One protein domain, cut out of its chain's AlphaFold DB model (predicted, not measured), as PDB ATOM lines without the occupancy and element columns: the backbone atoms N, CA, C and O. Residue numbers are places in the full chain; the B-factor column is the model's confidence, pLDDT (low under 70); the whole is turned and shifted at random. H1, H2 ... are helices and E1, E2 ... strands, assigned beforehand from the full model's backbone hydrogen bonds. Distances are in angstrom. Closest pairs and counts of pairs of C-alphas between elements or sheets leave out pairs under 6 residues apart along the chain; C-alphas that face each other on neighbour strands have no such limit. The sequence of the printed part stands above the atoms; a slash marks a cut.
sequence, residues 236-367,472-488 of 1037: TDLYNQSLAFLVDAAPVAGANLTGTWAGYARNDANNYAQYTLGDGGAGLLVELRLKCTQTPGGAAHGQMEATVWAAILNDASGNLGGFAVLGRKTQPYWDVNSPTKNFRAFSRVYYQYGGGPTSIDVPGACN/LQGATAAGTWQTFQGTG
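Overview. This is residues 236 to 367 and 472 to 488 of the 1037 residues of an uncharacterized protein of Aquabacterium sp (UniProt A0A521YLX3). Two strongly twisted sheets lie face to face as an elongated sandwich, their strands crossed at 33 degrees: the larger is built on the long strands E3, E4, E5 and E6 with short E9 at one edge, the smaller is E2, E1, E7 and E8. The E5 to E6 turn and the E1 to E2 link reach out at opposite ends of the long axis, and one short helix, H1, grazes the larger sheet. The printed part has 149 residues, with one named helix and then nine named strands along the chain; the class is mostly strand. The sheet orders are E3 - E4 - E5 - E6 - E9 and E2 - E1 - E7 - E8, both antiparallel. The whole is compact, with a radius of gyration of the C-alphas of 15.5 A, and spans 52 by 31 by 26 A.

Arrangement. In the larger sheet E3, residues 271 to 280, E4, residues 283 to 293, E5, residues 300 to 314, and E6, residues 320 to 330, form a meander, each strand the antiparallel neighbour of the one before. N 275 and O 287 are 2.9 A apart between E3 and E4, N 288 and O 308 2.8 A between E4 and E5, and N 309 and O 326 2.8 A between E5 and E6. E9, residues 482 to 484, is an edge strand beside E6, with N 325 and O 482 at 2.8 A. In the other sheet E2, residues 260 to 264, and E1, residues 244 to 249, form a hairpin, with N 261 and O 247 at 2.8 A. E7, residues 344 to 353, is the antiparallel neighbour of E1, with N 246 and O 350 at 2.8 A, and forms a hairpin with E8, residues 358 to 361, where N 351 and O 360 are 2.9 A apart. Between the sheets, E2 and E4 have 11 pairs of C-alphas within 8 A, the closest those of Gly 263 and Cys 292 at 4.9 A. E3 and E7 are apart. H1, residues 236 to 239, only grazes the larger sheet with residues 237 to 238; it is too short for an O i to N i+4 pair, and its one O i to N i+3 pair is within hydrogen-bond range.

Along the chain. E5, the longest strand, runs 33.4 A from C-alpha 300 at (116.418, 105.627, 172.110) to C-alpha 314 and bends by 112 degrees at residue 303. E6 is 30.3 A long, E4 28.9 A, E7 23.9 A and E3 23.8 A. H1 begins at C-alpha 236, (126.706, 106.229, 192.312), and E9 ends at C-alpha 484, (119.900, 120.771, 194.628).

Size, cuts and confidence. The C-alphas farthest apart, those of Ala 253 and Ser 317, are 52.3 A apart. Residues 368 to 471 are not printed, and C-alphas 367 and 472 are 14.5 A apart across this cut. The link E6 to E7, residues 331 to 343, is long. The mean pLDDT of the printed part is 93.2; residues 355 to 357 and 364 to 367 are under 70.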
ATOM      1  N   THR A 236     127.787 106.825 191.521       97.12
ATOM      2  CA  THR A 236     126.706 106.229 192.312       97.12
ATOM      3  C   THR A 236     125.980 107.265 193.177       97.12
ATOM      4  O   THR A 236     124.761 107.172 193.312       97.12
ATOM      5  N   ASP A 237     126.677 108.289 193.689       97.19
ATOM      6  CA  ASP A 237     126.057 109.385 194.450       97.19
ATOM      7  C   ASP A 237     124.990 110.105 193.607       97.19
ATOM      8  O   ASP A 237     123.902 110.411 194.103       97.19
ATOM      9  N   LEU A 238     125.278 110.314 192.316       96.06
ATOM     10  CA  LEU A 238     124.372 110.931 191.347       96.06
ATOM     11  C   LEU A 238     123.244 109.980 190.922       96.06
ATOM     12  O   LEU A 238     122.084 110.387 190.874       96.06
ATOM     13  N   TYR A 239     123.554 108.708 190.653       95.88
ATOM     14  CA  TYR A 239     122.549 107.707 190.269       95.88
ATOM     15  C   TYR A 239     121.494 107.496 191.360       95.88
ATOM     16  O   TYR A 239     120.309 107.352 191.049       95.88
ATOM     17  N   ASN A 240     121.893 107.578 192.632       95.00
ATOM     18  CA  ASN A 240     120.982 107.515 193.774       95.00
ATOM     19  C   ASN A 240     119.958 108.662 193.789       95.00
ATOM     20  O   ASN A 240     118.883 108.511 194.367       95.00
ATOM     21  N   GLN A 241     120.227 109.777 193.097       94.19
ATOM     22  CA  GLN A 241     119.273 110.882 192.965       94.19
ATOM     23  C   GLN A 241     118.218 110.640 191.882       94.19
ATOM     24  O   GLN A 241     117.285 111.430 191.767       94.19
ATOM     25  N   SER A 242     118.330 109.575 191.076       93.81
ATOM     26  CA  SER A 242     117.429 109.319 189.940       93.81
ATOM     27  C   SER A 242     117.270 110.528 189.006       93.81
ATOM     28  O   SER A 242     116.178 110.760 188.485       93.81
ATOM     29  N   LEU A 243     118.346 111.300 188.812       95.50
ATOM     30  CA  LEU A 243     118.319 112.532 188.031       95.50
ATOM     31  C   LEU A 243     117.913 112.256 186.575       95.50
ATOM     32  O   LEU A 243     118.433 111.348 185.920       95.50
ATOM     33  N   ALA A 244     117.013 113.081 186.051       95.94
ATOM     34  CA  ALA A 244     116.619 113.076 184.653       95.94
ATOM     35  C   ALA A 244     116.474 114.507 184.126       95.94
ATOM     36  O   ALA A 244     115.977 115.384 184.829       95.94
ATOM     37  N   PHE A 245     116.894 114.727 182.878       97.00
ATOM     38  CA  PHE A 245     116.634 115.965 182.140       97.00
ATOM     39  C   PHE A 245     115.575 115.702 181.066       97.00
ATOM     40  O   PHE A 245     115.834 114.953 180.111       97.00
ATOM     41  N   LEU A 246     114.383 116.269 181.248       96.25
ATOM     42  CA  LEU A 246     113.147 115.907 180.556       96.25
ATOM     43  C   LEU A 246     112.660 117.021 179.634       96.25
ATOM     44  O   LEU A 246     112.844 118.209 179.901       96.25
ATOM     45  N   VAL A 247     112.007 116.601 178.554       96.38
ATOM     46  CA  VAL A 247     111.224 117.460 177.672       96.38
ATOM     47  C   VAL A 247     109.875 116.810 177.389       96.38
ATOM     48  O   VAL A 247     109.821 115.630 177.035       96.38
ATOM     49  N   ASP A 248     108.796 117.573 177.520       96.38
ATOM     50  CA  ASP A 248     107.452 117.135 177.141       96.38
ATOM     51  C   ASP A 248     107.151 117.647 175.736       96.38
ATOM     52  O   ASP A 248     107.300 118.840 175.465       96.38
ATOM     53  N   ALA A 249     106.753 116.768 174.816       96.75
ATOM     54  CA  ALA A 249     106.420 117.182 173.456       96.75
ATOM     55  C   ALA A 249     105.275 118.215 173.445       96.75
ATOM     56  O   ALA A 249     104.341 118.153 174.250       96.75
ATOM     57  N   ALA A 250     105.332 119.173 172.518       95.69
ATOM     58  CA  ALA A 250     104.199 120.060 172.275       95.69
ATOM     59  C   ALA A 250     102.975 119.245 171.793       95.69
ATOM     60  O   ALA A 250     103.146 118.284 171.038       95.69
ATOM     61  N   PRO A 251     101.741 119.601 172.195       95.69
ATOM     62  CA  PRO A 251     100.551 118.769 171.989       95.69
ATOM     63  C   PRO A 251      99.964 118.883 170.566       95.69
ATOM     64  O   PRO A 251      98.751 118.969 170.389       95.69
ATOM     65  N   VAL A 252     100.816 118.906 169.536       96.19
ATOM     66  CA  VAL A 252     100.431 119.029 168.121       96.19
ATOM     67  C   VAL A 252     101.301 118.133 167.238       96.19
ATOM     68  O   VAL A 252     102.480 117.932 167.515       96.19
ATOM     69  N   ALA A 253     100.750 117.617 166.135       93.75
ATOM     70  CA  ALA A 253     101.478 116.713 165.235       93.75
ATOM     71  C   ALA A 253     102.759 117.347 164.653       93.75
ATOM     72  O   ALA A 253     103.789 116.683 164.534       93.75
ATOM     73  N   GLY A 254     102.723 118.651 164.361       92.94
ATOM     74  CA  GLY A 254     103.862 119.426 163.872       92.94
ATOM     75  C   GLY A 254     105.027 119.552 164.856       92.94
ATOM     76  O   GLY A 254     106.077 120.048 164.462       92.94
ATOM     77  N   ALA A 255     104.891 119.089 166.106       94.25
ATOM     78  CA  ALA A 255     105.999 119.009 167.058       94.25
ATOM     79  C   ALA A 255     107.069 117.982 166.648       94.25
ATOM     80  O   ALA A 255     108.176 118.006 167.190       94.25
ATOM     81  N   ASN A 256     106.734 117.080 165.712       95.19
ATOM     82  CA  ASN A 256     107.566 115.962 165.257       95.19
ATOM     83  C   ASN A 256     108.052 115.061 166.408       95.19
ATOM     84  O   ASN A 256     109.109 114.435 166.320       95.19
ATOM     85  N   LEU A 257     107.288 115.021 167.503       95.94
ATOM     86  CA  LEU A 257     107.569 114.258 168.712       95.94
ATOM     87  C   LEU A 257     106.262 113.988 169.462       95.94
ATOM     88  O   LEU A 257     105.334 114.790 169.391       95.94
ATOM     89  N   THR A 258     106.198 112.890 170.213       96.38
ATOM     90  CA  THR A 258     105.089 112.588 171.131       96.38
ATOM     91  C   THR A 258     105.619 112.097 172.478       96.38
ATOM     92  O   THR A 258     106.683 111.476 172.547       96.38
ATOM     93  N   GLY A 259     104.870 112.363 173.552       96.50
ATOM     94  CA  GLY A 259     105.207 111.949 174.918       96.50
ATOM     95  C   GLY A 259     106.354 112.738 175.560       96.50
ATOM     96  O   GLY A 259     106.818 113.749 175.029       96.50
ATOM     97  N   THR A 260     106.801 112.255 176.717       96.94
ATOM     98  CA  THR A 260     107.929 112.809 177.477       96.94
ATOM     99  C   THR A 260     109.212 112.090 177.093       96.94
ATOM    100  O   THR A 260     109.235 110.863 177.052       96.94
ATOM    101  N   TRP A 261     110.286 112.833 176.839       98.00
ATOM    102  CA  TRP A 261     111.600 112.287 176.500       98.00
ATOM    103  C   TRP A 261     112.660 112.785 177.471       98.00
ATOM    104  O   TRP A 261     112.813 113.982 177.700       98.00
ATOM    105  N   ALA A 262     113.467 111.872 177.993       97.12
ATOM    106  CA  ALA A 262     114.429 112.173 179.037       97.12
ATOM    107  C   ALA A 262     115.810 111.588 178.745       97.12
ATOM    108  O   ALA A 262     115.951 110.546 178.107       97.12
ATOM    109  N   GLY A 263     116.838 112.297 179.211       97.56
ATOM    110  CA  GLY A 263     118.152 111.711 179.445       97.56
ATOM    111  C   GLY A 263     118.205 111.314 180.911       97.56
ATOM    112  O   GLY A 263     118.218 112.199 181.767       97.56
ATOM    113  N   TYR A 264     118.173 110.013 181.193       97.00
ATOM    114  CA  TYR A 264     118.216 109.482 182.554       97.00
ATOM    115  C   TYR A 264     119.674 109.283 182.977       97.00
ATOM    116  O   TYR A 264     120.382 108.472 182.384       97.00
ATOM    117  N   ALA A 265     120.127 110.008 184.001       96.06
ATOM    118  CA  ALA A 265     121.453 109.822 184.582       96.06
ATOM    119  C   ALA A 265     121.431 108.571 185.473       96.06
ATOM    120  O   ALA A 265     121.238 108.646 186.687       96.06
ATOM    121  N   ARG A 266     121.544 107.401 184.842       94.00
ATOM    122  CA  ARG A 266     121.499 106.080 185.480       94.00
ATOM    123  C   ARG A 266     122.617 105.196 184.950       94.00
ATOM    124  O   ARG A 266     123.176 105.456 183.889       94.00
ATOM    125  N   ASN A 267     122.920 104.128 185.677       94.81
ATOM    126  CA  ASN A 267     123.824 103.090 185.196       94.81
ATOM    127  C   ASN A 267     123.070 102.097 184.290       94.81
ATOM    128  O   ASN A 267     122.768 100.979 184.704       94.81
ATOM    129  N   ASP A 268     122.696 102.535 183.088       94.50
ATOM    130  CA  ASP A 268     122.031 101.707 182.077       94.50
ATOM    131  C   ASP A 268     122.633 101.923 180.675       94.50
ATOM    132  O   ASP A 268     123.497 102.774 180.473       94.50
ATOM    133  N   ALA A 269     122.174 101.154 179.682       94.38
ATOM    134  CA  ALA A 269     122.701 101.199 178.312       94.38
ATOM    135  C   ALA A 269     122.397 102.505 177.539       94.38
ATOM    136  O   ALA A 269     122.893 102.700 176.418       94.38
ATOM    137  N   ASN A 270     121.552 103.384 178.087       96.25
ATOM    138  CA  ASN A 270     121.279 104.701 177.523       96.25
ATOM    139  C   ASN A 270     122.257 105.756 178.036       96.25
ATOM    140  O   ASN A 270     122.473 106.739 177.329       96.25
ATOM    141  N   ASN A 271     122.902 105.527 179.180       96.25
ATOM    142  CA  ASN A 271     124.114 106.229 179.581       96.25
ATOM    143  C   ASN A 271     125.327 105.610 178.876       96.25
ATOM    144  O   ASN A 271     125.966 104.684 179.371       96.25
ATOM    145  N   TYR A 272     125.590 106.089 177.662       95.69
ATOM    146  CA  TYR A 272     126.530 105.438 176.754       95.69
ATOM    147  C   TYR A 272     127.968 105.946 176.893       95.69
ATOM    148  O   TYR A 272     128.874 105.318 176.350       95.69
ATOM    149  N   ALA A 273     128.181 107.075 177.575       96.25
ATOM    150  CA  ALA A 273     129.511 107.587 177.868       96.25
ATOM    151  C   ALA A 273     129.529 108.393 179.170       96.25
ATOM    152  O   ALA A 273     128.624 109.186 179.436       96.25
ATOM    153  N   GLN A 274     130.584 108.182 179.956       97.19
ATOM    154  CA  GLN A 274     130.781 108.763 181.280       97.19
ATOM    155  C   GLN A 274     132.221 109.255 181.362       97.19
ATOM    156  O   GLN A 274     133.148 108.465 181.188       97.19
ATOM    157  N   TYR A 275     132.410 110.540 181.634       97.81
ATOM    158  CA  TYR A 275     133.736 111.141 181.704       97.81
ATOM    159  C   TYR A 275     133.916 111.887 183.016       97.81
ATOM    160  O   TYR A 275     133.012 112.588 183.466       97.81
ATOM    161  N   THR A 276     135.094 111.748 183.616       97.81
ATOM    162  CA  THR A 276     135.523 112.593 184.734       97.81
ATOM    163  C   THR A 276     136.292 113.770 184.156       97.81
ATOM    164  O   THR A 276     137.325 113.565 183.524       97.81
ATOM    165  N   LEU A 277     135.792 114.989 184.350       98.06
ATOM    166  CA  LEU A 277     136.483 116.202 183.905       98.06
ATOM    167  C   LEU A 277     137.502 116.664 184.947       98.06
ATOM    168  O   LEU A 277     138.545 117.203 184.587       98.06
ATOM    169  N   GLY A 278     137.194 116.448 186.227       97.94
ATOM    170  CA  GLY A 278     138.084 116.750 187.340       97.94
ATOM    171  C   GLY A 278     137.612 116.138 188.648       97.94
ATOM    172  O   GLY A 278     136.418 115.924 188.855       97.94
ATOM    173  N   ASP A 279     138.564 115.882 189.537       98.31
ATOM    174  CA  ASP A 279     138.327 115.374 190.884       98.31
ATOM    175  C   ASP A 279     139.262 116.089 191.870       98.31
ATOM    176  O   ASP A 279     140.417 116.372 191.547       98.31
ATOM    177  N   GLY A 280     138.753 116.452 193.046       97.81
ATOM    178  CA  GLY A 280     139.503 117.260 194.001       97.81
ATOM    179  C   GLY A 280     138.754 117.571 195.292       97.81
ATOM    180  O   GLY A 280     137.634 117.130 195.533       97.81
ATOM    181  N   GLY A 281     139.353 118.402 196.144       96.50
ATOM    182  CA  GLY A 281     138.827 118.698 197.481       96.50
ATOM    183  C   GLY A 281     137.466 119.416 197.517       96.50
ATOM    184  O   GLY A 281     136.858 119.501 198.591       96.50
ATOM    185  N   ALA A 282     136.985 119.935 196.381       96.56
ATOM    186  CA  ALA A 282     135.656 120.536 196.252       96.56
ATOM    187  C   ALA A 282     134.578 119.545 195.775       96.56
ATOM    188  O   ALA A 282     133.393 119.777 196.017       96.56
ATOM    189  N   GLY A 283     134.962 118.432 195.147       97.38
ATOM    190  CA  GLY A 283     134.034 117.438 194.614       97.38
ATOM    191  C   GLY A 283     134.521 116.783 193.323       97.38
ATOM    192  O   GLY A 283     135.644 117.019 192.871       97.38
ATOM    193  N   LEU A 284     133.638 115.989 192.723       98.38
ATOM    194  CA  LEU A 284     133.842 115.290 191.456       98.38
ATOM    195  C   LEU A 284     133.001 115.952 190.357       98.38
ATOM    196  O   LEU A 284     131.788 116.085 190.508       98.38
ATOM    197  N   LEU A 285     133.629 116.344 189.249       98.44
ATOM    198  CA  LEU A 285     132.972 116.922 188.077       98.44
ATOM    199  C   LEU A 285     132.914 115.892 186.945       98.44
ATOM    200  O   LEU A 285     133.950 115.393 186.498       98.44
ATOM    201  N   VAL A 286     131.709 115.597 186.458       98.56
ATOM    202  CA  VAL A 286     131.458 114.569 185.435       98.56
ATOM    203  C   VAL A 286     130.636 115.082 184.256       98.56
ATOM    204  O   VAL A 286     129.837 116.009 184.393       98.56
ATOM    205  N   GLU A 287     130.805 114.431 183.107       98.38
ATOM    206  CA  GLU A 287     129.949 114.536 181.926       98.38
ATOM    207  C   GLU A 287     129.332 113.168 181.659       98.38
ATOM    208  O   GLU A 287     130.031 112.159 181.562       98.38
ATOM    209  N   LEU A 288     128.014 113.149 181.500       98.31
ATOM    210  CA  LEU A 288     127.255 111.993 181.054       98.31
ATOM    211  C   LEU A 288     126.672 112.287 179.676       98.31
ATOM    212  O   LEU A 288     125.951 113.276 179.513       98.31
ATOM    213  N   ARG A 289     126.922 111.413 178.697       97.62
ATOM    214  CA  ARG A 289     126.224 111.451 177.408       97.62
ATOM    215  C   ARG A 289     125.148 110.373 177.376       97.62
ATOM    216  O   ARG A 289     125.410 109.179 177.535       97.62
ATOM    217  N   LEU A 290     123.914 110.822 177.191       97.94
ATOM    218  CA  LEU A 290     122.705 110.043 177.402       97.94
ATOM    219  C   LEU A 290     121.872 110.001 176.118       97.94
ATOM    220  O   LEU A 290     121.619 111.024 175.477       97.94
ATOM    221  N   LYS A 291     121.362 108.823 175.765       97.50
ATOM    222  CA  LYS A 291     120.317 108.698 174.742       97.50
ATOM    223  C   LYS A 291     119.000 109.232 175.305       97.50
ATOM    224  O   LYS A 291     118.642 108.926 176.442       97.50
ATOM    225  N   CYS A 292     118.252 109.999 174.509       98.00
ATOM    226  CA  CYS A 292     116.901 110.392 174.911       98.00
ATOM    227  C   CYS A 292     115.934 109.215 174.749       98.00
ATOM    228  O   CYS A 292     115.857 108.629 173.668       98.00
ATOM    229  N   THR A 293     115.179 108.908 175.802       98.06
ATOM    230  CA  THR A 293     114.210 107.798 175.865       98.06
ATOM    231  C   THR A 293     112.929 108.236 176.571       98.06
ATOM    232  O   THR A 293     112.960 109.182 177.356       98.06
ATOM    233  N   GLN A 294     111.803 107.564 176.316       97.12
ATOM    234  CA  GLN A 294     110.550 107.870 177.021       97.12
ATOM    235  C   GLN A 294     110.508 107.282 178.437       97.12
ATOM    236  O   GLN A 294     109.979 107.894 179.360       97.12
ATOM    237  N   THR A 295     111.131 106.124 178.637       95.12
ATOM    238  CA  THR A 295     111.230 105.441 179.931       95.12
ATOM    239  C   THR A 295     112.684 105.080 180.234       95.12
ATOM    240  O   THR A 295     113.461 104.874 179.296       95.12
ATOM    241  N   PRO A 296     113.085 104.977 181.515       93.50
ATOM    242  CA  PRO A 296     114.426 104.518 181.874       93.50
ATOM    243  C   PRO A 296     114.739 103.155 181.242       93.50
ATOM    244  O   PRO A 296     113.908 102.249 181.304       93.50
ATOM    245  N   GLY A 297     115.911 103.007 180.618       93.50
ATOM    246  CA  GLY A 297     116.272 101.791 179.869       93.50
ATOM    247  C   GLY A 297     115.479 101.537 178.572       93.50
ATOM    248  O   GLY A 297     115.697 100.514 177.928       93.50
ATOM    249  N   GLY A 298     114.573 102.437 178.173       96.31
ATOM    250  CA  GLY A 298     113.736 102.293 176.981       96.31
ATOM    251  C   GLY A 298     114.484 102.491 175.657       96.31
ATOM    252  O   GLY A 298     115.696 102.712 175.617       96.31
ATOM    253  N   ALA A 299     113.737 102.432 174.550       96.88
ATOM    254  CA  ALA A 299     114.277 102.654 173.212       96.88
ATOM    255  C   ALA A 299     114.692 104.120 173.003       96.88
ATOM    256  O   ALA A 299     113.956 105.053 173.336       96.88
ATOM    257  N   ALA A 300     115.878 104.312 172.426       97.06
ATOM    258  CA  ALA A 300     116.418 105.627 172.110       97.06
ATOM    259  C   ALA A 300     115.697 106.281 170.929       97.06
ATOM    260  O   ALA A 300     115.356 105.610 169.958       97.06
ATOM    261  N   HIS A 301     115.559 107.610 170.970       96.38
ATOM    262  CA  HIS A 301     114.977 108.381 169.867       96.38
ATOM    263  C   HIS A 301     115.777 108.228 168.568       96.38
ATOM    264  O   HIS A 301     115.205 108.352 167.504       96.38
ATOM    265  N   GLY A 302     117.093 108.009 168.619       94.69
ATOM    266  CA  GLY A 302     117.944 107.854 167.429       94.69
ATOM    267  C   GLY A 302     118.511 109.165 166.875       94.69
ATOM    268  O   GLY A 302     119.647 109.163 166.426       94.69
ATOM    269  N   GLN A 303     117.791 110.290 166.987       94.81
ATOM    270  CA  GLN A 303     118.324 111.636 166.677       94.81
ATOM    271  C   GLN A 303     118.624 112.492 167.909       94.81
ATOM    272  O   GLN A 303     119.450 113.387 167.830       94.81
ATOM    273  N   MET A 304     117.931 112.259 169.030       96.81
ATOM    274  CA  MET A 304     118.010 113.138 170.199       96.81
ATOM    275  C   MET A 304     118.934 112.555 171.261       96.81
ATOM    276  O   MET A 304     118.832 111.379 171.622       96.81
ATOM    277  N   GLU A 305     119.756 113.424 171.833       97.06
ATOM    278  CA  GLU A 305     120.644 113.118 172.948       97.06
ATOM    279  C   GLU A 305     120.507 114.154 174.057       97.06
ATOM    280  O   GLU A 305     120.041 115.272 173.828       97.06
ATOM    281  N   ALA A 306     120.935 113.773 175.255       97.81
ATOM    282  CA  ALA A 306     121.162 114.693 176.350       97.81
ATOM    283  C   ALA A 306     122.612 114.580 176.824       97.81
ATOM    284  O   ALA A 306     123.084 113.475 177.079       97.81
ATOM    285  N   THR A 307     123.284 115.709 177.001       98.19
ATOM    286  CA  THR A 307     124.511 115.778 177.797       98.19
ATOM    287  C   THR A 307     124.146 116.343 179.160       98.19
ATOM    288  O   THR A 307     123.431 117.342 179.232       98.19
ATOM    289  N   VAL A 308     124.587 115.695 180.235       98.06
ATOM    290  CA  VAL A 308     124.428 116.191 181.606       98.06
ATOM    291  C   VAL A 308     125.809 116.355 182.208       98.06
ATOM    292  O   VAL A 308     126.519 115.371 182.400       98.06
ATOM    293  N   TRP A 309     126.172 117.592 182.522       98.44
ATOM    294  CA  TRP A 309     127.315 117.878 183.372       98.44
ATOM    295  C   TRP A 309     126.850 117.969 184.818       98.44
ATOM    296  O   TRP A 309     125.803 118.557 185.101       98.44
ATOM    297  N   ALA A 310     127.603 117.360 185.728       97.75
ATOM    298  CA  ALA A 310     127.269 117.333 187.142       97.75
ATOM    299  C   ALA A 310     128.518 117.500 188.010       97.75
ATOM    300  O   ALA A 310     129.504 116.793 187.825       97.75
ATOM    301  N   ALA A 311     128.452 118.405 188.982       97.56
ATOM    302  CA  ALA A 311     129.385 118.480 190.093       97.56
ATOM    303  C   ALA A 311     128.751 117.792 191.307       97.56
ATOM    304  O   ALA A 311     127.693 118.209 191.780       97.56
ATOM    305  N   ILE A 312     129.395 116.735 191.796       97.75
ATOM    306  CA  ILE A 312     129.044 116.009 193.016       97.75
ATOM    307  C   ILE A 312     129.920 116.587 194.121       97.75
ATOM    308  O   ILE A 312     131.135 116.392 194.130       97.75
ATOM    309  N   LEU A 313     129.316 117.366 195.007       96.94
ATOM    310  CA  LEU A 313     130.034 118.312 195.854       96.94
ATOM    311  C   LEU A 313     130.428 117.682 197.187       96.94
ATOM    312  O   LEU A 313     129.661 116.903 197.753       96.94
ATOM    313  N   ASN A 314     131.583 118.078 197.716       96.62
ATOM    314  CA  ASN A 314     131.961 117.794 199.098       96.62
ATOM    315  C   ASN A 314     131.484 118.911 200.035       96.62
ATOM    316  O   ASN A 314     131.549 120.090 199.692       96.62
ATOM    317  N   ASP A 315     131.053 118.545 201.241       93.88
ATOM    318  CA  ASP A 315     130.814 119.497 202.325       93.88
ATOM    319  C   ASP A 315     132.101 119.853 203.088       93.88
ATOM    320  O   ASP A 315     133.204 119.413 202.746       93.88
ATOM    321  N   ALA A 316     131.972 120.671 204.140       92.06
ATOM    322  CA  ALA A 316     133.077 121.066 205.016       92.06
ATOM    323  C   ALA A 316     133.910 119.873 205.531       92.06
ATOM    324  O   ALA A 316     135.130 119.996 205.645       92.06
ATOM    325  N   SER A 317     133.254 118.735 205.780       93.94
ATOM    326  CA  SER A 317     133.820 117.515 206.363       93.94
ATOM    327  C   SER A 317     134.203 116.454 205.320       93.94
ATOM    328  O   SER A 317     134.665 115.381 205.698       93.94
ATOM    329  N   GLY A 318     134.014 116.721 204.022       92.69
ATOM    330  CA  GLY A 318     134.263 115.756 202.943       92.69
ATOM    331  C   GLY A 318     133.125 114.752 202.697       92.69
ATOM    332  O   GLY A 318     133.282 113.830 201.889       92.69
ATOM    333  N   ASN A 319     131.972 114.913 203.355       96.06
ATOM    334  CA  ASN A 319     130.776 114.135 203.029       96.06
ATOM    335  C   ASN A 319     130.105 114.696 201.767       96.06
ATOM    336  O   ASN A 319     130.479 115.759 201.273       96.06
ATOM    337  N   LEU A 320     129.081 114.006 201.257       96.56
ATOM    338  CA  LEU A 320     128.267 114.519 200.156       96.56
ATOM    339  C   LEU A 320     127.577 115.828 200.579       96.56
ATOM    340  O   LEU A 320     126.721 115.834 201.461       96.56
ATOM    341  N   GLY A 321     127.937 116.929 199.927       94.62
ATOM    342  CA  GLY A 321     127.341 118.243 200.142       94.62
ATOM    343  C   GLY A 321     126.075 118.451 199.316       94.62
ATOM    344  O   GLY A 321     125.081 118.939 199.833       94.62
ATOM    345  N   GLY A 322     126.072 118.038 198.052       94.75
ATOM    346  CA  GLY A 322     124.933 118.207 197.153       94.75
ATOM    347  C   GLY A 322     125.359 118.130 195.694       94.75
ATOM    348  O   GLY A 322     126.416 117.574 195.383       94.75
ATOM    349  N   PHE A 323     124.548 118.699 194.805       94.94
ATOM    350  CA  PHE A 323     124.753 118.607 193.364       94.94
ATOM    351  C   PHE A 323     124.579 119.963 192.679       94.94
ATOM    352  O   PHE A 323     123.646 120.710 192.980       94.94
ATOM    353  N   ALA A 324     125.441 120.236 191.701       95.31
ATOM    354  CA  ALA A 324     125.216 121.255 190.680       95.31
ATOM    355  C   ALA A 324     125.139 120.564 189.319       95.31
ATOM    356  O   ALA A 324     126.011 119.757 189.006       95.31
ATOM    357  N   VAL A 325     124.118 120.846 188.515       96.00
ATOM    358  CA  VAL A 325     123.884 120.161 187.241       96.00
ATOM    359  C   VAL A 325     123.505 121.128 186.131       96.00
ATOM    360  O   VAL A 325     122.773 122.094 186.341       96.00
ATOM    361  N   LEU A 326     123.949 120.820 184.919       96.88
ATOM    362  CA  LEU A 326     123.460 121.448 183.702       96.88
ATOM    363  C   LEU A 326     123.242 120.378 182.639       96.88
ATOM    364  O   LEU A 326     124.036 119.465 182.450       96.88
ATOM    365  N   GLY A 327     122.113 120.485 181.963       96.88
ATOM    366  CA  GLY A 327     121.612 119.535 180.989       96.88
ATOM    367  C   GLY A 327     121.492 120.237 179.654       96.88
ATOM    368  O   GLY A 327     121.134 121.410 179.594       96.88
ATOM    369  N   ARG A 328     121.780 119.516 178.582       96.94
ATOM    370  CA  ARG A 328     121.720 120.030 177.219       96.94
ATOM    371  C   ARG A 328     121.092 118.995 176.308       96.94
ATOM    372  O   ARG A 328     121.597 117.880 176.235       96.94
ATOM    373  N   LYS A 329     120.006 119.340 175.614       97.06
ATOM    374  CA  LYS A 329     119.416 118.483 174.570       97.06
ATOM    375  C   LYS A 329     119.982 118.867 173.219       97.06
ATOM    376  O   LYS A 329     120.134 120.050 172.947       97.06
ATOM    377  N   THR A 330     120.272 117.880 172.380       96.56
ATOM    378  CA  THR A 330     120.850 118.103 171.045       96.56
ATOM    379  C   THR A 330     120.236 117.157 170.015       96.56
ATOM    380  O   THR A 330     119.709 116.100 170.382       96.56
ATOM    381  N   GLN A 331     120.317 117.529 168.733       95.50
ATOM    382  CA  GLN A 331     120.052 116.638 167.593       95.50
ATOM    383  C   GLN A 331     121.283 116.561 166.678       95.50
ATOM    384  O   GLN A 331     121.310 117.209 165.631       95.50
ATOM    385  N   PRO A 332     122.343 115.845 167.082       95.12
ATOM    386  CA  PRO A 332     123.678 116.117 166.561       95.12
ATOM    387  C   PRO A 332     124.046 115.290 165.320       95.12
ATOM    388  O   PRO A 332     125.026 115.588 164.640       95.12
ATOM    389  N   TYR A 333     123.309 114.215 165.026       94.94
ATOM    390  CA  TYR A 333     123.809 113.187 164.118       94.94
ATOM    391  C   TYR A 333     123.646 113.551 162.647       94.94
ATOM    392  O   TYR A 333     122.534 113.689 162.127       94.94
ATOM    393  N   TRP A 334     124.772 113.687 161.950       91.50
ATOM    394  CA  TRP A 334     124.777 114.037 160.528       91.50
ATOM    395  C   TRP A 334     124.510 112.820 159.629       91.50
ATOM    396  O   TRP A 334     123.916 112.966 158.554       91.50
ATOM    397  N   ASP A 335     124.874 111.632 160.106       92.38
ATOM    398  CA  ASP A 335     124.866 110.330 159.428       92.38
ATOM    399  C   ASP A 335     123.644 109.453 159.762       92.38
ATOM    400  O   ASP A 335     123.503 108.352 159.233       92.38
ATOM    401  N   VAL A 336     122.713 109.944 160.586       92.94
ATOM    402  CA  VAL A 336     121.448 109.260 160.900       92.94
ATOM    403  C   VAL A 336     120.298 109.936 160.159       92.94
ATOM    404  O   VAL A 336     120.200 111.163 160.126       92.94
ATOM    405  N   ASN A 337     119.402 109.137 159.574       91.06
ATOM    406  CA  ASN A 337     118.221 109.617 158.839       91.06
ATOM    407  C   ASN A 337     116.886 109.128 159.417       91.06
ATOM    408  O   ASN A 337     115.837 109.570 158.956       91.06
ATOM    409  N   SER A 338     116.913 108.234 160.411       92.31
ATOM    410  CA  SER A 338     115.718 107.748 161.103       92.31
ATOM    411  C   SER A 338     115.889 107.890 162.620       92.31
ATOM    412  O   SER A 338     116.848 107.336 163.162       92.31
ATOM    413  N   PRO A 339     114.991 108.610 163.314       93.88
ATOM    414  CA  PRO A 339     113.898 109.418 162.779       93.88
ATOM    415  C   PRO A 339     114.389 110.518 161.835       93.88
ATOM    416  O   PRO A 339     115.557 110.915 161.877       93.88
ATOM    417  N   THR A 340     113.485 111.004 160.986       93.62
ATOM    418  CA  THR A 340     113.782 112.067 160.024       93.62
ATOM    419  C   THR A 340     114.362 113.288 160.736       93.62
ATOM    420  O   THR A 340     113.849 113.722 161.779       93.62
ATOM    421  N   LYS A 341     115.419 113.857 160.149       91.69
ATOM    422  CA  LYS A 341     115.990 115.137 160.574       91.69
ATOM    423  C   LYS A 341     114.913 116.217 160.477       91.69
ATOM    424  O   LYS A 341     114.385 116.458 159.396       91.69
ATOM    425  N   ASN A 342     114.539 116.814 161.602       92.81
ATOM    426  CA  ASN A 342     113.528 117.874 161.684       92.81
ATOM    427  C   ASN A 342     113.650 118.575 163.046       92.81
ATOM    428  O   ASN A 342     114.376 118.085 163.914       92.81
ATOM    429  N   PHE A 343     112.930 119.669 163.281       94.00
ATOM    430  CA  PHE A 343     112.929 120.304 164.594       94.00
ATOM    431  C   PHE A 343     112.076 119.464 165.542       94.00
ATOM    432  O   PHE A 343     111.272 118.630 165.112       94.00
ATOM    433  N   ARG A 344     112.257 119.666 166.841       95.44
ATOM    434  CA  ARG A 344     111.423 119.084 167.894       95.44
ATOM    435  C   ARG A 344     110.912 120.217 168.766       95.44
ATOM    436  O   ARG A 344     111.699 121.087 169.124       95.44
ATOM    437  N   ALA A 345     109.616 120.231 169.060       94.75
ATOM    438  CA  ALA A 345     109.000 121.280 169.870       94.75
ATOM    439  C   ALA A 345     108.518 120.735 171.220       94.75
ATOM    440  O   ALA A 345     107.950 119.640 171.275       94.75
ATOM    441  N   PHE A 346     108.727 121.501 172.293       94.50
ATOM    442  CA  PHE A 346     108.490 121.061 173.667       94.50
ATOM    443  C   PHE A 346     107.599 122.031 174.438       94.50
ATOM    444  O   PHE A 346     107.905 123.219 174.540       94.50
ATOM    445  N   SER A 347     106.527 121.504 175.024       92.25
ATOM    446  CA  SER A 347     105.622 122.232 175.919       92.25
ATOM    447  C   SER A 347     106.187 122.416 177.325       92.25
ATOM    448  O   SER A 347     105.623 123.188 178.094       92.25
ATOM    449  N   ARG A 348     107.266 121.699 177.671       91.75
ATOM    450  CA  ARG A 348     107.946 121.798 178.963       91.75
ATOM    451  C   ARG A 348     109.381 121.290 178.872       91.75
ATOM    452  O   ARG A 348     109.643 120.304 178.182       91.75
ATOM    453  N   VAL A 349     110.295 121.924 179.606       93.06
ATOM    454  CA  VAL A 349     111.699 121.504 179.775       93.06
ATOM    455  C   VAL A 349     112.049 121.583 181.258       93.06
ATOM    456  O   VAL A 349     111.867 122.634 181.867       93.06
ATOM    457  N   TYR A 350     112.512 120.492 181.865       94.44
ATOM    458  CA  TYR A 350     112.690 120.442 183.321       94.44
ATOM    459  C   TYR A 350     113.653 119.346 183.774       94.44
ATOM    460  O   TYR A 350     113.967 118.406 183.042       94.44
ATOM    461  N   TYR A 351     114.112 119.467 185.015       94.31
ATOM    462  CA  TYR A 351     114.818 118.416 185.737       94.31
ATOM    463  C   TYR A 351     113.866 117.691 186.668       94.31
ATOM    464  O   TYR A 351     112.985 118.312 187.254       94.31
ATOM    465  N   GLN A 352     114.102 116.401 186.865       94.31
ATOM    466  CA  GLN A 352     113.480 115.611 187.920       94.31
ATOM    467  C   GLN A 352     114.573 114.913 188.725       94.31
ATOM    468  O   GLN A 352     115.506 114.357 188.147       94.31
ATOM    469  N   TYR A 353     114.444 114.918 190.050       91.62
ATOM    470  CA  TYR A 353     115.314 114.176 190.961       91.62
ATOM    471  C   TYR A 353     114.515 113.654 192.164       91.62
ATOM    472  O   TYR A 353     113.392 114.089 192.415       91.62
ATOM    473  N   GLY A 354     115.083 112.692 192.893       83.19
ATOM    474  CA  GLY A 354     114.530 112.152 194.134       83.19
ATOM    475  C   GLY A 354     113.176 111.460 193.962       83.19
ATOM    476  O   GLY A 354     112.158 111.989 194.389       83.19
ATOM    477  N   GLY A 355     113.146 110.272 193.351       65.94
ATOM    478  CA  GLY A 355     112.011 109.334 193.426       65.94
ATOM    479  C   GLY A 355     110.651 109.751 192.831       65.94
ATOM    480  O   GLY A 355     109.859 108.854 192.566       65.94
ATOM    481  N   GLY A 356     110.371 111.036 192.552       59.56
ATOM    482  CA  GLY A 356     109.258 111.441 191.682       59.56
ATOM    483  C   GLY A 356     108.233 112.495 192.128       59.56
ATOM    484  O   GLY A 356     107.115 112.408 191.633       59.56
ATOM    485  N   PRO A 357     108.555 113.516 192.947       61.81
ATOM    486  CA  PRO A 357     107.765 114.753 192.822       61.81
ATOM    487  C   PRO A 357     108.576 116.033 192.605       61.81
ATOM    488  O   PRO A 357     107.997 117.037 192.197       61.81
ATOM    489  N   THR A 358     109.890 116.042 192.848       82.88
ATOM    490  CA  THR A 358     110.649 117.295 192.771       82.88
ATOM    491  C   THR A 358     111.081 117.580 191.339       82.88
ATOM    492  O   THR A 358     112.029 116.977 190.829       82.88
ATOM    493  N   SER A 359     110.370 118.501 190.687       88.88
ATOM    494  CA  SER A 359     110.760 119.058 189.394       88.88
ATOM    495  C   SER A 359     111.335 120.460 189.544       88.88
ATOM    496  O   SER A 359     110.787 121.269 190.290       88.88
ATOM    497  N   ILE A 360     112.393 120.761 188.795       88.69
ATOM    498  CA  ILE A 360     112.886 122.130 188.614       88.69
ATOM    499  C   ILE A 360     112.696 122.487 187.149       88.69
ATOM    500  O   ILE A 360     113.352 121.912 186.277       88.69
ATOM    501  N   ASP A 361     111.779 123.407 186.883       88.31
ATOM    502  CA  ASP A 361     111.539 123.887 185.532       88.31
ATOM    503  C   ASP A 361     112.711 124.739 185.044       88.31
ATOM    504  O   ASP A 361     113.256 125.578 185.765       88.31
ATOM    505  N   VAL A 362     113.105 124.510 183.792       86.25
ATOM    506  CA  VAL A 362     114.006 125.425 183.094       86.25
ATOM    507  C   VAL A 362     113.197 126.688 182.769       86.25
ATOM    508  O   VAL A 362     112.071 126.552 182.283       86.25
ATOM    509  N   PRO A 363     113.716 127.899 183.033       78.31
ATOM    510  CA  PRO A 363     113.027 129.140 182.685       78.31
ATOM    511  C   PRO A 363     112.703 129.217 181.190       78.31
ATOM    512  O   PRO A 363     113.391 128.613 180.364       78.31
ATOM    513  N   GLY A 364     111.684 129.995 180.832       67.25
ATOM    514  CA  GLY A 364     111.352 130.315 179.450       67.25
ATOM    515  C   GLY A 364     109.923 129.994 179.011       67.25
ATOM    516  O   GLY A 364     109.000 129.936 179.818       67.25
ATOM    517  N   ALA A 365     109.750 129.848 177.690       56.62
ATOM    518  CA  ALA A 365     108.521 130.142 176.946       56.62
ATOM    519  C   ALA A 365     107.202 129.538 177.436       56.62
ATOM    520  O   ALA A 365     106.156 130.088 177.128       56.62
ATOM    521  N   CYS A 366     107.226 128.470 178.220       56.94
ATOM    522  CA  CYS A 366     106.027 127.831 178.750       56.94
ATOM    523  C   CYS A 366     106.010 127.687 180.282       56.94
ATOM    524  O   CYS A 366     104.957 127.399 180.842       56.94
ATOM    525  N   ASN A 367     107.140 127.894 180.968       59.12
ATOM    526  CA  ASN A 367     107.335 127.415 182.340       59.12
ATOM    527  C   ASN A 367     107.229 128.502 183.417       59.12
ATOM    528  O   ASN A 367     106.738 128.237 184.510       59.12
ATOM    529  N   LEU A 472     119.500 122.837 173.139       93.31
ATOM    530  CA  LEU A 472     118.658 123.453 174.151       93.31
ATOM    531  C   LEU A 472     119.327 123.306 175.519       93.31
ATOM    532  O   LEU A 472     119.539 122.180 175.979       93.31
ATOM    533  N   GLN A 473     119.647 124.432 176.155       93.75
ATOM    534  CA  GLN A 473     120.367 124.487 177.430       93.75
ATOM    535  C   GLN A 473     119.404 124.553 178.625       93.75
ATOM    536  O   GLN A 473     118.470 125.351 178.632       93.75
ATOM    537  N   GLY A 474     119.661 123.756 179.661       93.88
ATOM    538  CA  GLY A 474     118.871 123.680 180.895       93.88
ATOM    539  C   GLY A 474     119.359 124.589 182.032       93.88
ATOM    540  O   GLY A 474     119.283 124.209 183.198       93.88
ATOM    541  N   ALA A 475     119.904 125.764 181.715       93.88
ATOM    542  CA  ALA A 475     120.397 126.707 182.723       93.88
ATOM    543  C   ALA A 475     119.266 127.311 183.585       93.88
ATOM    544  O   ALA A 475     118.090 127.249 183.230       93.88
ATOM    545  N   THR A 476     119.623 127.908 184.723       92.25
ATOM    546  CA  THR A 476     118.716 128.705 185.566       92.25
ATOM    547  C   THR A 476     118.348 130.028 184.891       92.25
ATOM    548  O   THR A 476     118.903 130.400 183.856       92.25
ATOM    549  N   ALA A 477     117.459 130.800 185.523       88.75
ATOM    550  CA  ALA A 477     117.109 132.142 185.058       88.75
ATOM    551  C   ALA A 477     118.313 133.099 185.121       88.75
ATOM    552  O   ALA A 477     118.360 134.073 184.388       88.75
ATOM    553  N   ALA A 478     119.318 132.794 185.944       89.06
ATOM    554  CA  ALA A 478     120.576 133.530 186.007       89.06
ATOM    555  C   ALA A 478     121.637 132.984 185.028       89.06
ATOM    556  O   ALA A 478     122.810 133.327 185.146       89.06
ATOM    557  N   GLY A 479     121.274 132.097 184.091       92.00
ATOM    558  CA  GLY A 479     122.227 131.505 183.145       92.00
ATOM    559  C   GLY A 479     123.304 130.642 183.820       92.00
ATOM    560  O   GLY A 479     124.392 130.468 183.273       92.00
ATOM    561  N   THR A 480     123.029 130.134 185.025       93.31
ATOM    562  CA  THR A 480     123.933 129.280 185.809       93.31
ATOM    563  C   THR A 480     123.420 127.842 185.874       93.31
ATOM    564  O   THR A 480     122.340 127.518 185.379       93.31
ATOM    565  N   TRP A 481     124.203 126.956 186.481       94.81
ATOM    566  CA  TRP A 481     123.815 125.567 186.710       94.81
ATOM    567  C   TRP A 481     122.685 125.459 187.737       94.81
ATOM    568  O   TRP A 481     122.608 126.239 188.685       94.81
ATOM    569  N   GLN A 482     121.818 124.463 187.559       92.38
ATOM    570  CA  GLN A 482     120.803 124.107 188.545       92.38
ATOM    571  C   GLN A 482     121.475 123.481 189.755       92.38
ATOM    572  O   GLN A 482     122.465 122.765 189.620       92.38
ATOM    573  N   THR A 483     120.936 123.713 190.944       91.81
ATOM    574  CA  THR A 483     121.536 123.185 192.167       91.81
ATOM    575  C   THR A 483     120.471 122.559 193.052       91.81
ATOM    576  O   THR A 483     119.338 123.041 193.107       91.81
ATOM    577  N   PHE A 484     120.803 121.445 193.700       91.69
ATOM    578  CA  PHE A 484     119.900 120.771 194.628       91.69
ATOM    579  C   PHE A 484     120.687 119.962 195.661       91.69
ATOM    580  O   PHE A 484     121.768 119.439 195.387       91.69
ATOM    581  N   GLN A 485     120.124 119.845 196.862       91.56
ATOM    582  CA  GLN A 485     120.751 119.142 197.981       91.56
ATOM    583  C   GLN A 485     120.817 117.623 197.750       91.56
ATOM    584  O   GLN A 485     121.837 116.987 198.012       91.56
ATOM    585  N   GLY A 486     119.722 117.025 197.266       90.38
ATOM    586  CA  GLY A 486     119.595 115.570 197.192       90.38
ATOM    587  C   GLY A 486     119.730 114.933 198.580       90.38
ATOM    588  O   GLY A 486     119.123 115.396 199.542       90.38
ATOM    589  N   THR A 487     120.562 113.900 198.697       91.75
ATOM    590  CA  THR A 487     120.924 113.269 199.983       91.75
ATOM    591  C   THR A 487     122.117 113.936 200.684       91.75
ATOM    592  O   THR A 487     122.663 113.360 201.625       91.75
ATOM    593  N   GLY A 488     122.575 115.095 200.201       93.50
ATOM    594  CA  GLY A 488     123.718 115.825 200.751       93.50
ATOM    595  C   GLY A 488     123.379 116.747 201.929       93.50
ATOM    596  O   GLY A 488     122.220 116.899 202.314       93.50
TER     597      GLY A 488